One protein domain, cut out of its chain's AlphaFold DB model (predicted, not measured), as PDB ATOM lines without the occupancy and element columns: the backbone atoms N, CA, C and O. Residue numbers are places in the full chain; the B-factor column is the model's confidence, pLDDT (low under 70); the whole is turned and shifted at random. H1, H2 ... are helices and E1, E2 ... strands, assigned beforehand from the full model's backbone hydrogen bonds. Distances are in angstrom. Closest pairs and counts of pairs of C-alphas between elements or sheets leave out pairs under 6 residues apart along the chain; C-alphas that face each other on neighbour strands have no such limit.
ATOM      1  N   VAL A  62     156.855 149.739 196.899       95.62
ATOM      2  CA  VAL A  62     157.109 148.363 196.466       95.62
ATOM      3  C   VAL A  62     158.286 148.338 195.508       95.62
ATOM      4  O   VAL A  62     158.179 148.798 194.370       95.62
ATOM      5  N   VAL A  63     159.391 147.742 195.950       95.75
ATOM      6  CA  VAL A  63     160.592 147.578 195.130       95.75
ATOM      7  C   VAL A  63     160.775 146.120 194.734       95.75
ATOM      8  O   VAL A  63     160.880 145.240 195.586       95.75
ATOM      9  N   HIS A  64     160.856 145.866 193.432       95.62
ATOM     10  CA  HIS A  64     161.283 144.581 192.901       95.62
ATOM     11  C   HIS A  64     162.806 144.575 192.753       95.62
ATOM     12  O   HIS A  64     163.359 145.226 191.867       95.62
ATOM     13  N   LEU A  65     163.476 143.815 193.621       95.12
ATOM     14  CA  LEU A  65     164.895 143.491 193.486       95.12
ATOM     15  C   LEU A  65     165.063 142.394 192.432       95.12
ATOM     16  O   LEU A  65     164.987 141.204 192.736       95.12
ATOM     17  N   HIS A  66     165.250 142.810 191.184       94.75
ATOM     18  CA  HIS A  66     165.488 141.898 190.080       94.75
ATOM     19  C   HIS A  66     166.923 141.363 190.137       94.75
ATOM     20  O   HIS A  66     167.876 142.084 190.444       94.75
ATOM     21  N   VAL A  67     167.072 140.079 189.824       94.31
ATOM     22  CA  VAL A  67     168.362 139.432 189.595       94.31
ATOM     23  C   VAL A  67     168.218 138.468 188.426       94.31
ATOM     24  O   VAL A  67     167.269 137.676 188.367       94.31
ATOM     25  N   ALA A  68     169.181 138.506 187.506       94.44
ATOM     26  CA  ALA A  68     169.212 137.593 186.376       94.44
ATOM     27  C   ALA A  68     169.148 136.131 186.853       94.44
ATOM     28  O   ALA A  68     169.873 135.730 187.767       94.44
ATOM     29  N   TYR A  69     168.312 135.313 186.207       94.88
ATOM     30  CA  TYR A  69     168.011 133.943 186.646       94.88
ATOM     31  C   TYR A  69     169.256 133.081 186.914       94.88
ATOM     32  O   TYR A  69     169.310 132.374 187.919       94.88
ATOM     33  N   GLY A  70     170.273 133.156 186.045       93.75
ATOM     34  CA  GLY A  70     171.530 132.422 186.225       93.75
ATOM     35  C   GLY A  70     172.225 132.782 187.539       93.75
ATOM     36  O   GLY A  70     172.494 131.903 188.351       93.75
ATOM     37  N   HIS A  71     172.393 134.079 187.799       93.81
ATOM     38  CA  HIS A  71     172.962 134.583 189.047       93.81
ATOM     39  C   HIS A  71     172.098 134.239 190.266       93.81
ATOM     40  O   HIS A  71     172.625 133.859 191.310       93.81
ATOM     41  N   ALA A  72     170.770 134.323 190.141       92.81
ATOM     42  CA  ALA A  72     169.841 133.952 191.206       92.81
ATOM     43  C   ALA A  72     169.989 132.472 191.590       92.81
ATOM     44  O   ALA A  72     170.090 132.136 192.772       92.81
ATOM     45  N   ARG A  73     170.047 131.594 190.583       92.81
ATOM     46  CA  ARG A  73     170.241 130.154 190.754       92.81
ATOM     47  C   ARG A  73     171.593 129.858 191.391       92.81
ATOM     48  O   ARG A  73     171.647 129.109 192.363       92.81
ATOM     49  N   ASP A  74     172.666 130.463 190.894       91.25
ATOM     50  CA  ASP A  74     174.012 130.228 191.417       91.25
ATOM     51  C   ASP A  74     174.093 130.657 192.899       91.25
ATOM     52  O   ASP A  74     174.547 129.877 193.742       91.25
ATOM     53  N   ARG A  75     173.508 131.815 193.263       87.94
ATOM     54  CA  ARG A  75     173.351 132.259 194.666       87.94
ATOM     55  C   ARG A  75     172.537 131.267 195.511       87.94
ATOM     56  O   ARG A  75     172.887 131.036 196.669       87.94
ATOM     57  N   ALA A  76     171.466 130.687 194.967       88.31
ATOM     58  CA  ALA A  76     170.618 129.728 195.679       88.31
ATOM     59  C   ALA A  76     171.338 128.400 195.960       88.31
ATOM     60  O   ALA A  76     171.192 127.850 197.050       88.31
ATOM     61  N   THR A  77     172.164 127.915 195.026       86.56
ATOM     62  CA  THR A  77     172.931 126.669 195.218       86.56
ATOM     63  C   THR A  77     174.015 126.771 196.294       86.56
ATOM     64  O   THR A  77     174.413 125.757 196.860       86.56
ATOM     65  N   GLY A  78     174.460 127.988 196.623       85.62
ATOM     66  CA  GLY A  78     175.400 128.248 197.717       85.62
ATOM     67  C   GLY A  78     174.777 128.243 199.121       85.62
ATOM     68  O   GLY A  78     175.480 128.513 200.094       85.62
ATOM     69  N   ARG A  79     173.468 127.990 199.251       84.81
ATOM     70  CA  ARG A  79     172.710 128.033 200.514       84.81
ATOM     71  C   ARG A  79     172.000 126.698 200.765       84.81
ATOM     72  O   ARG A  79     171.866 125.902 199.837       84.81
ATOM     73  N   PRO A  80     171.509 126.437 201.993       87.31
ATOM     74  CA  PRO A  80     170.584 125.334 202.217       87.31
ATOM     75  C   PRO A  80     169.406 125.420 201.238       87.31
ATOM     76  O   PRO A  80     168.721 126.442 201.157       87.31
ATOM     77  N   VAL A  81     169.215 124.356 200.461       79.94
ATOM     78  CA  VAL A  81     168.206 124.296 199.403       79.94
ATOM     79  C   VAL A  81     166.885 123.831 200.009       79.94
ATOM     80  O   VAL A  81     166.782 122.707 200.493       79.94
ATOM     81  N   TYR A  82     165.879 124.704 199.970       82.81
ATOM     82  CA  TYR A  82     164.515 124.422 200.444       82.81
ATOM     83  C   TYR A  82     163.504 124.234 199.308       82.81
ATOM     84  O   TYR A  82     162.343 123.941 199.569       82.81
ATOM     85  N   LEU A  83     163.942 124.431 198.063       88.81
ATOM     86  CA  LEU A  83     163.116 124.394 196.860       88.81
ATOM     87  C   LEU A  83     163.742 123.443 195.849       88.81
ATOM     88  O   LEU A  83     164.962 123.424 195.677       88.81
ATOM     89  N   THR A  84     162.913 122.700 195.133       91.12
ATOM     90  CA  THR A  84     163.351 122.026 193.911       91.12
ATOM     91  C   THR A  84     163.714 123.053 192.832       91.12
ATOM     92  O   THR A  84     163.289 124.211 192.872       91.12
ATOM     93  N   SER A  85     164.492 122.636 191.830       91.00
ATOM     94  CA  SER A  85     164.835 123.495 190.688       91.00
ATOM     95  C   SER A  85     163.596 124.014 189.949       91.00
ATOM     96  O   SER A  85     163.592 125.158 189.497       91.00
ATOM     97  N   ASP A  86     162.545 123.195 189.857       92.31
ATOM     98  CA  ASP A  86     161.294 123.560 189.188       92.31
ATOM     99  C   ASP A  86     160.511 124.600 189.995       92.31
ATOM    100  O   ASP A  86     160.030 125.583 189.432       92.31
ATOM    101  N   GLU A  87     160.441 124.441 191.320       92.06
ATOM    102  CA  GLU A  87     159.824 125.431 192.213       92.06
ATOM    103  C   GLU A  87     160.588 126.757 192.191       92.06
ATOM    104  O   GLU A  87     159.974 127.822 192.124       92.06
ATOM    105  N   PHE A  88     161.923 126.709 192.173       92.62
ATOM    106  CA  PHE A  88     162.754 127.904 192.040       92.62
ATOM    107  C   PHE A  88     162.488 128.636 190.715       92.62
ATOM    108  O   PHE A  88     162.255 129.846 190.708       92.62
ATOM    109  N   ALA A  89     162.470 127.910 189.592       93.31
ATOM    110  CA  ALA A  89     162.197 128.478 188.273       93.31
ATOM    111  C   ALA A  89     160.778 129.057 188.162       93.31
ATOM    112  O   ALA A  89     160.577 130.109 187.551       93.31
ATOM    113  N   MET A  90     159.795 128.385 188.762       92.25
ATOM    114  CA  MET A  90     158.417 128.859 188.828       92.25
ATOM    115  C   MET A  90     158.311 130.165 189.621       92.25
ATOM    116  O   MET A  90     157.699 131.109 189.125       92.25
ATOM    117  N   LEU A  91     158.917 130.247 190.811       90.88
ATOM    118  CA  LEU A  91     158.887 131.463 191.631       90.88
ATOM    119  C   LEU A  91     159.564 132.640 190.930       90.88
ATOM    120  O   LEU A  91     158.994 133.727 190.896       90.88
ATOM    121  N   HIS A  92     160.726 132.411 190.310       92.69
ATOM    122  CA  HIS A  92     161.416 133.451 189.542       92.69
ATOM    123  C   HIS A  92     160.525 133.980 188.407       92.69
ATOM    124  O   HIS A  92     160.333 135.186 188.278       92.69
ATOM    125  N   ARG A  93     159.856 133.089 187.660       92.50
ATOM    126  CA  ARG A  93     158.889 133.486 186.622       92.50
ATOM    127  C   ARG A  93     157.683 134.248 187.184       92.50
ATOM    128  O   ARG A  93     157.234 135.195 186.548       92.50
ATOM    129  N   GLU A  94     157.127 133.841 188.328       91.25
ATOM    130  CA  GLU A  94     156.019 134.577 188.963       91.25
ATOM    131  C   GLU A  94     156.422 136.017 189.301       91.25
ATOM    132  O   GLU A  94     155.640 136.943 189.071       91.25
ATOM    133  N   GLN A  95     157.640 136.215 189.809       91.19
ATOM    134  CA  GLN A  95     158.158 137.543 190.131       91.19
ATOM    135  C   GLN A  95     158.316 138.404 188.871       91.19
ATOM    136  O   GLN A  95     157.866 139.547 188.865       91.19
ATOM    137  N   GLU A  96     158.838 137.846 187.774       91.75
ATOM    138  CA  GLU A  96     158.949 138.546 186.480       91.75
ATOM    139  C   GLU A  96     157.590 138.989 185.909       91.75
ATOM    140  O   GLU A  96     157.484 140.024 185.257       91.75
ATOM    141  N   LEU A  97     156.528 138.223 186.167       91.56
ATOM    142  CA  LEU A  97     155.172 138.539 185.706       91.56
ATOM    143  C   LEU A  97     154.422 139.507 186.635       91.56
ATOM    144  O   LEU A  97     153.287 139.895 186.339       91.56
ATOM    145  N   THR A  98     155.016 139.887 187.766       91.56
ATOM    146  CA  THR A  98     154.362 140.755 188.747       91.56
ATOM    147  C   THR A  98     154.366 142.200 188.266       91.56
ATOM    148  O   THR A  98     155.409 142.807 188.048       91.56
ATOM    149  N   SER A  99     153.173 142.776 188.129       90.38
ATOM    150  CA  SER A  99     152.969 144.176 187.747       90.38
ATOM    151  C   SER A  99     152.492 145.008 188.939       90.38
ATOM    152  O   SER A  99     151.973 144.464 189.910       90.38
ATOM    153  N   GLY A 100     152.656 146.334 188.873       91.38
ATOM    154  CA  GLY A 100     152.210 147.250 189.933       91.38
ATOM    155  C   GLY A 100     153.226 147.491 191.055       91.38
ATOM    156  O   GLY A 100     152.850 147.993 192.117       91.38
ATOM    157  N   VAL A 101     154.493 147.127 190.841       94.81
ATOM    158  CA  VAL A 101     155.617 147.568 191.681       94.81
ATOM    159  C   VAL A 101     156.007 149.004 191.312       94.81
ATOM    160  O   VAL A 101     155.832 149.408 190.161       94.81
ATOM    161  N   ASP A 102     156.525 149.766 192.271       94.94
ATOM    162  CA  ASP A 102     156.873 151.182 192.077       94.94
ATOM    163  C   ASP A 102     158.262 151.351 191.461       94.94
ATOM    164  O   ASP A 102     158.484 152.239 190.641       94.94
ATOM    165  N   LEU A 103     159.195 150.473 191.839       94.00
ATOM    166  CA  LEU A 103     160.564 150.481 191.341       94.00
ATOM    167  C   LEU A 103     161.007 149.068 190.970       94.00
ATOM    168  O   LEU A 103     160.882 148.134 191.760       94.00
ATOM    169  N   TRP A 104     161.594 148.945 189.786       94.94
ATOM    170  CA  TRP A 104     162.407 147.796 189.404       94.94
ATOM    171  C   TRP A 104     163.875 148.155 189.579       94.94
ATOM    172  O   TRP A 104     164.365 149.088 188.944       94.94
ATOM    173  N   LEU A 105     164.574 147.414 190.433       95.19
ATOM    174  CA  LEU A 105     165.997 147.593 190.679       95.19
ATOM    175  C   LEU A 105     166.740 146.318 190.288       95.19
ATOM    176  O   LEU A 105     166.601 145.293 190.950       95.19
ATOM    177  N   ASP A 106     167.537 146.389 189.224       95.38
ATOM    178  CA  ASP A 106     168.463 145.315 188.869       95.38
ATOM    179  C   ASP A 106     169.648 145.299 189.845       95.38
ATOM    180  O   ASP A 106     170.405 146.264 189.957       95.38
ATOM    181  N   THR A 107     169.778 144.184 190.560       96.00
ATOM    182  CA  THR A 107     170.798 143.917 191.584       96.00
ATOM    183  C   THR A 107     171.766 142.814 191.160       96.00
ATOM    184  O   THR A 107     172.489 142.248 191.987       96.00
ATOM    185  N   THR A 108     171.768 142.459 189.871       95.38
ATOM    186  CA  THR A 108     172.594 141.370 189.341       95.38
ATOM    187  C   THR A 108     174.074 141.612 189.632       95.38
ATOM    188  O   THR A 108     174.727 140.743 190.209       95.38
ATOM    189  N   GLU A 109     174.546 142.825 189.338       95.19
ATOM    190  CA  GLU A 109     175.948 143.244 189.486       95.19
ATOM    191  C   GLU A 109     176.193 144.151 190.702       95.19
ATOM    192  O   GLU A 109     177.297 144.657 190.874       95.19
ATOM    193  N   LEU A 110     175.172 144.389 191.534       94.88
ATOM    194  CA  LEU A 110     175.296 145.259 192.704       94.88
ATOM    195  C   LEU A 110     175.725 144.471 193.941       94.88
ATOM    196  O   LEU A 110     175.244 143.357 194.185       94.88
ATOM    197  N   SER A 111     176.561 145.090 194.772       94.06
ATOM    198  CA  SER A 111     176.762 144.640 196.148       94.06
ATOM    199  C   SER A 111     175.507 144.884 197.000       94.06
ATOM    200  O   SER A 111     174.549 145.559 196.598       94.06
ATOM    201  N   VAL A 112     175.497 144.321 198.211       93.19
ATOM    202  CA  VAL A 112     174.418 144.562 199.181       93.19
ATOM    203  C   VAL A 112     174.383 146.037 199.584       93.19
ATOM    204  O   VAL A 112     173.305 146.623 199.657       93.19
ATOM    205  N   GLU A 113     175.548 146.644 199.789       96.50
ATOM    206  CA  GLU A 113     175.717 148.049 200.166       96.50
ATOM    207  C   GLU A 113     175.229 148.977 199.050       96.50
ATOM    208  O   GLU A 113     174.393 149.838 199.304       96.50
ATOM    209  N   GLU A 114     175.644 148.738 197.802       96.44
ATOM    210  CA  GLU A 114     175.185 149.522 196.646       96.44
ATOM    211  C   GLU A 114     173.669 149.405 196.442       96.44
ATOM    212  O   GLU A 114     172.993 150.377 196.097       96.44
ATOM    213  N   THR A 115     173.111 148.212 196.671       95.31
ATOM    214  CA  THR A 115     171.661 147.997 196.626       95.31
ATOM    215  C   THR A 115     170.963 148.808 197.717       95.31
ATOM    216  O   THR A 115     169.990 149.507 197.431       95.31
ATOM    217  N   ALA A 116     171.460 148.756 198.956       94.12
ATOM    218  CA  ALA A 116     170.894 149.491 200.084       94.12
ATOM    219  C   ALA A 116     170.962 151.012 199.874       94.12
ATOM    220  O   ALA A 116     169.967 151.699 200.094       94.12
ATOM    221  N   GLU A 117     172.087 151.538 199.383       93.75
ATOM    222  CA  GLU A 117     172.248 152.961 199.067       93.75
ATOM    223  C   GLU A 117     171.225 153.438 198.029       93.75
ATOM    224  O   GLU A 117     170.588 154.476 198.214       93.75
ATOM    225  N   ARG A 118     170.999 152.660 196.962       93.56
ATOM    226  CA  ARG A 118     169.994 152.993 195.937       93.56
ATOM    227  C   ARG A 118     168.566 152.962 196.478       93.56
ATOM    228  O   ARG A 118     167.753 153.810 196.104       93.56
ATOM    229  N   LEU A 119     168.258 152.005 197.353       92.56
ATOM    230  CA  LEU A 119     166.954 151.931 198.014       92.56
ATOM    231  C   LEU A 119     166.725 153.145 198.916       92.56
ATOM    232  O   LEU A 119     165.685 153.790 198.810       92.56
ATOM    233  N   LEU A 120     167.712 153.500 199.742       91.31
ATOM    234  CA  LEU A 120     167.639 154.659 200.633       91.31
ATOM    235  C   LEU A 120     167.515 155.976 199.860       91.31
ATOM    236  O   LEU A 120     166.744 156.837 200.260       91.31
ATOM    237  N   ALA A 121     168.198 156.119 198.722       89.56
ATOM    238  CA  ALA A 121     168.059 157.297 197.866       89.56
ATOM    239  C   ALA A 121     166.654 157.437 197.244       89.56
ATOM    240  O   ALA A 121     166.248 158.539 196.881       89.56
ATOM    241  N   THR A 122     165.920 156.327 197.111       85.50
ATOM    242  CA  THR A 122     164.531 156.315 196.621       85.50
ATOM    243  C   THR A 122     163.532 156.548 197.757       85.50
ATOM    244  O   THR A 122     162.447 157.086 197.541       85.50
TER     245      THR A 122
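Overview. This is residues 62 to 122 of the 126 residues of an uncharacterized protein of Nonomuraea maritima (UniProt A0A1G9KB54). Two short strands, E1 and E2, lie side by side as a small parallel ribbon, with the helices H1 and H2 grouped toward one end of the domain and H3 at the other. The chain leaves E1, passes through H1 and H2 as a wide, loosely filled loop, and comes back into E2; after E2 it turns and H3 runs back past the ribbon. The printed part has 61 residues with three named helices and two named strands, in the order E1, H1, H2, E2, H3, and its class is mostly helix. The whole is only just loose, close to compact, with a radius of gyration of the C-alphas of 12.7 A, and the C-alphas span 36 by 26 by 16 A.

Along the chain. E1 is residues 63 to 66, 9.0 A from first to last C-alpha, and begins with C-alpha 63 at (160.592, 147.578, 195.130). E2 is residues 103 to 106, 9.8 A long. H1 is residues 69 to 77, 12.3 A long. H2, the longest helix with 12 residues, is residues 85 to 96 and 16.7 A long, with C-alpha 85 at (164.835, 123.495, 190.688). H3 is residues 112 to 122, 15.6 A long, and ends with C-alpha 122 at (164.531, 156.315, 196.621).

Arrangement. E1 and E2 are parallel neighbours, with 23 degrees between their directions. The C-alphas of His 66 and Asp 106 face each other at 4.7 A. N 64 and O 103 are within hydrogen-bond range at 2.8 A, and N 105 and O 64 at 2.9 A. E1, H1, H2 and E2 form a strand-helix-strand unit, two parallel neighbour strands with helices between them in the chain, and its crossover is right-handed. E1 and H2 are near each other, with 6 pairs of C-alphas within 10 A. H1 and H2 are close but not clearly touching; their closest C-alphas, those of Tyr 69 and His 92, are 7.2 A apart. These two helices run opposite ways at a steep tilt of 45 degrees. H3 and E2 are near each other, with 6 pairs of C-alphas within 10 A. H3 and E1 are only just apart, their closest C-alphas 8.2 A from each other. H3 is apart from H1 and from H2, and H1 is apart from E2. In H1, H2 and H3 every O i to N i+4 pair is within hydrogen-bond range.

Size, cuts and confidence. The two C-alphas farthest apart, those of Thr 84 and Ala 121, are 35.8 A from each other, while the first and last printed C-alphas, of Val 62 and Thr 122, are 10.9 A apart. The printed part has no cut. The links E1 to H1 and E2 to H3 are tight, and those from H1 to H2 and from H2 to E2 are short, with 7 and 6 residues. The mean pLDDT of the printed part is 92.2, and no printed residue is under 70.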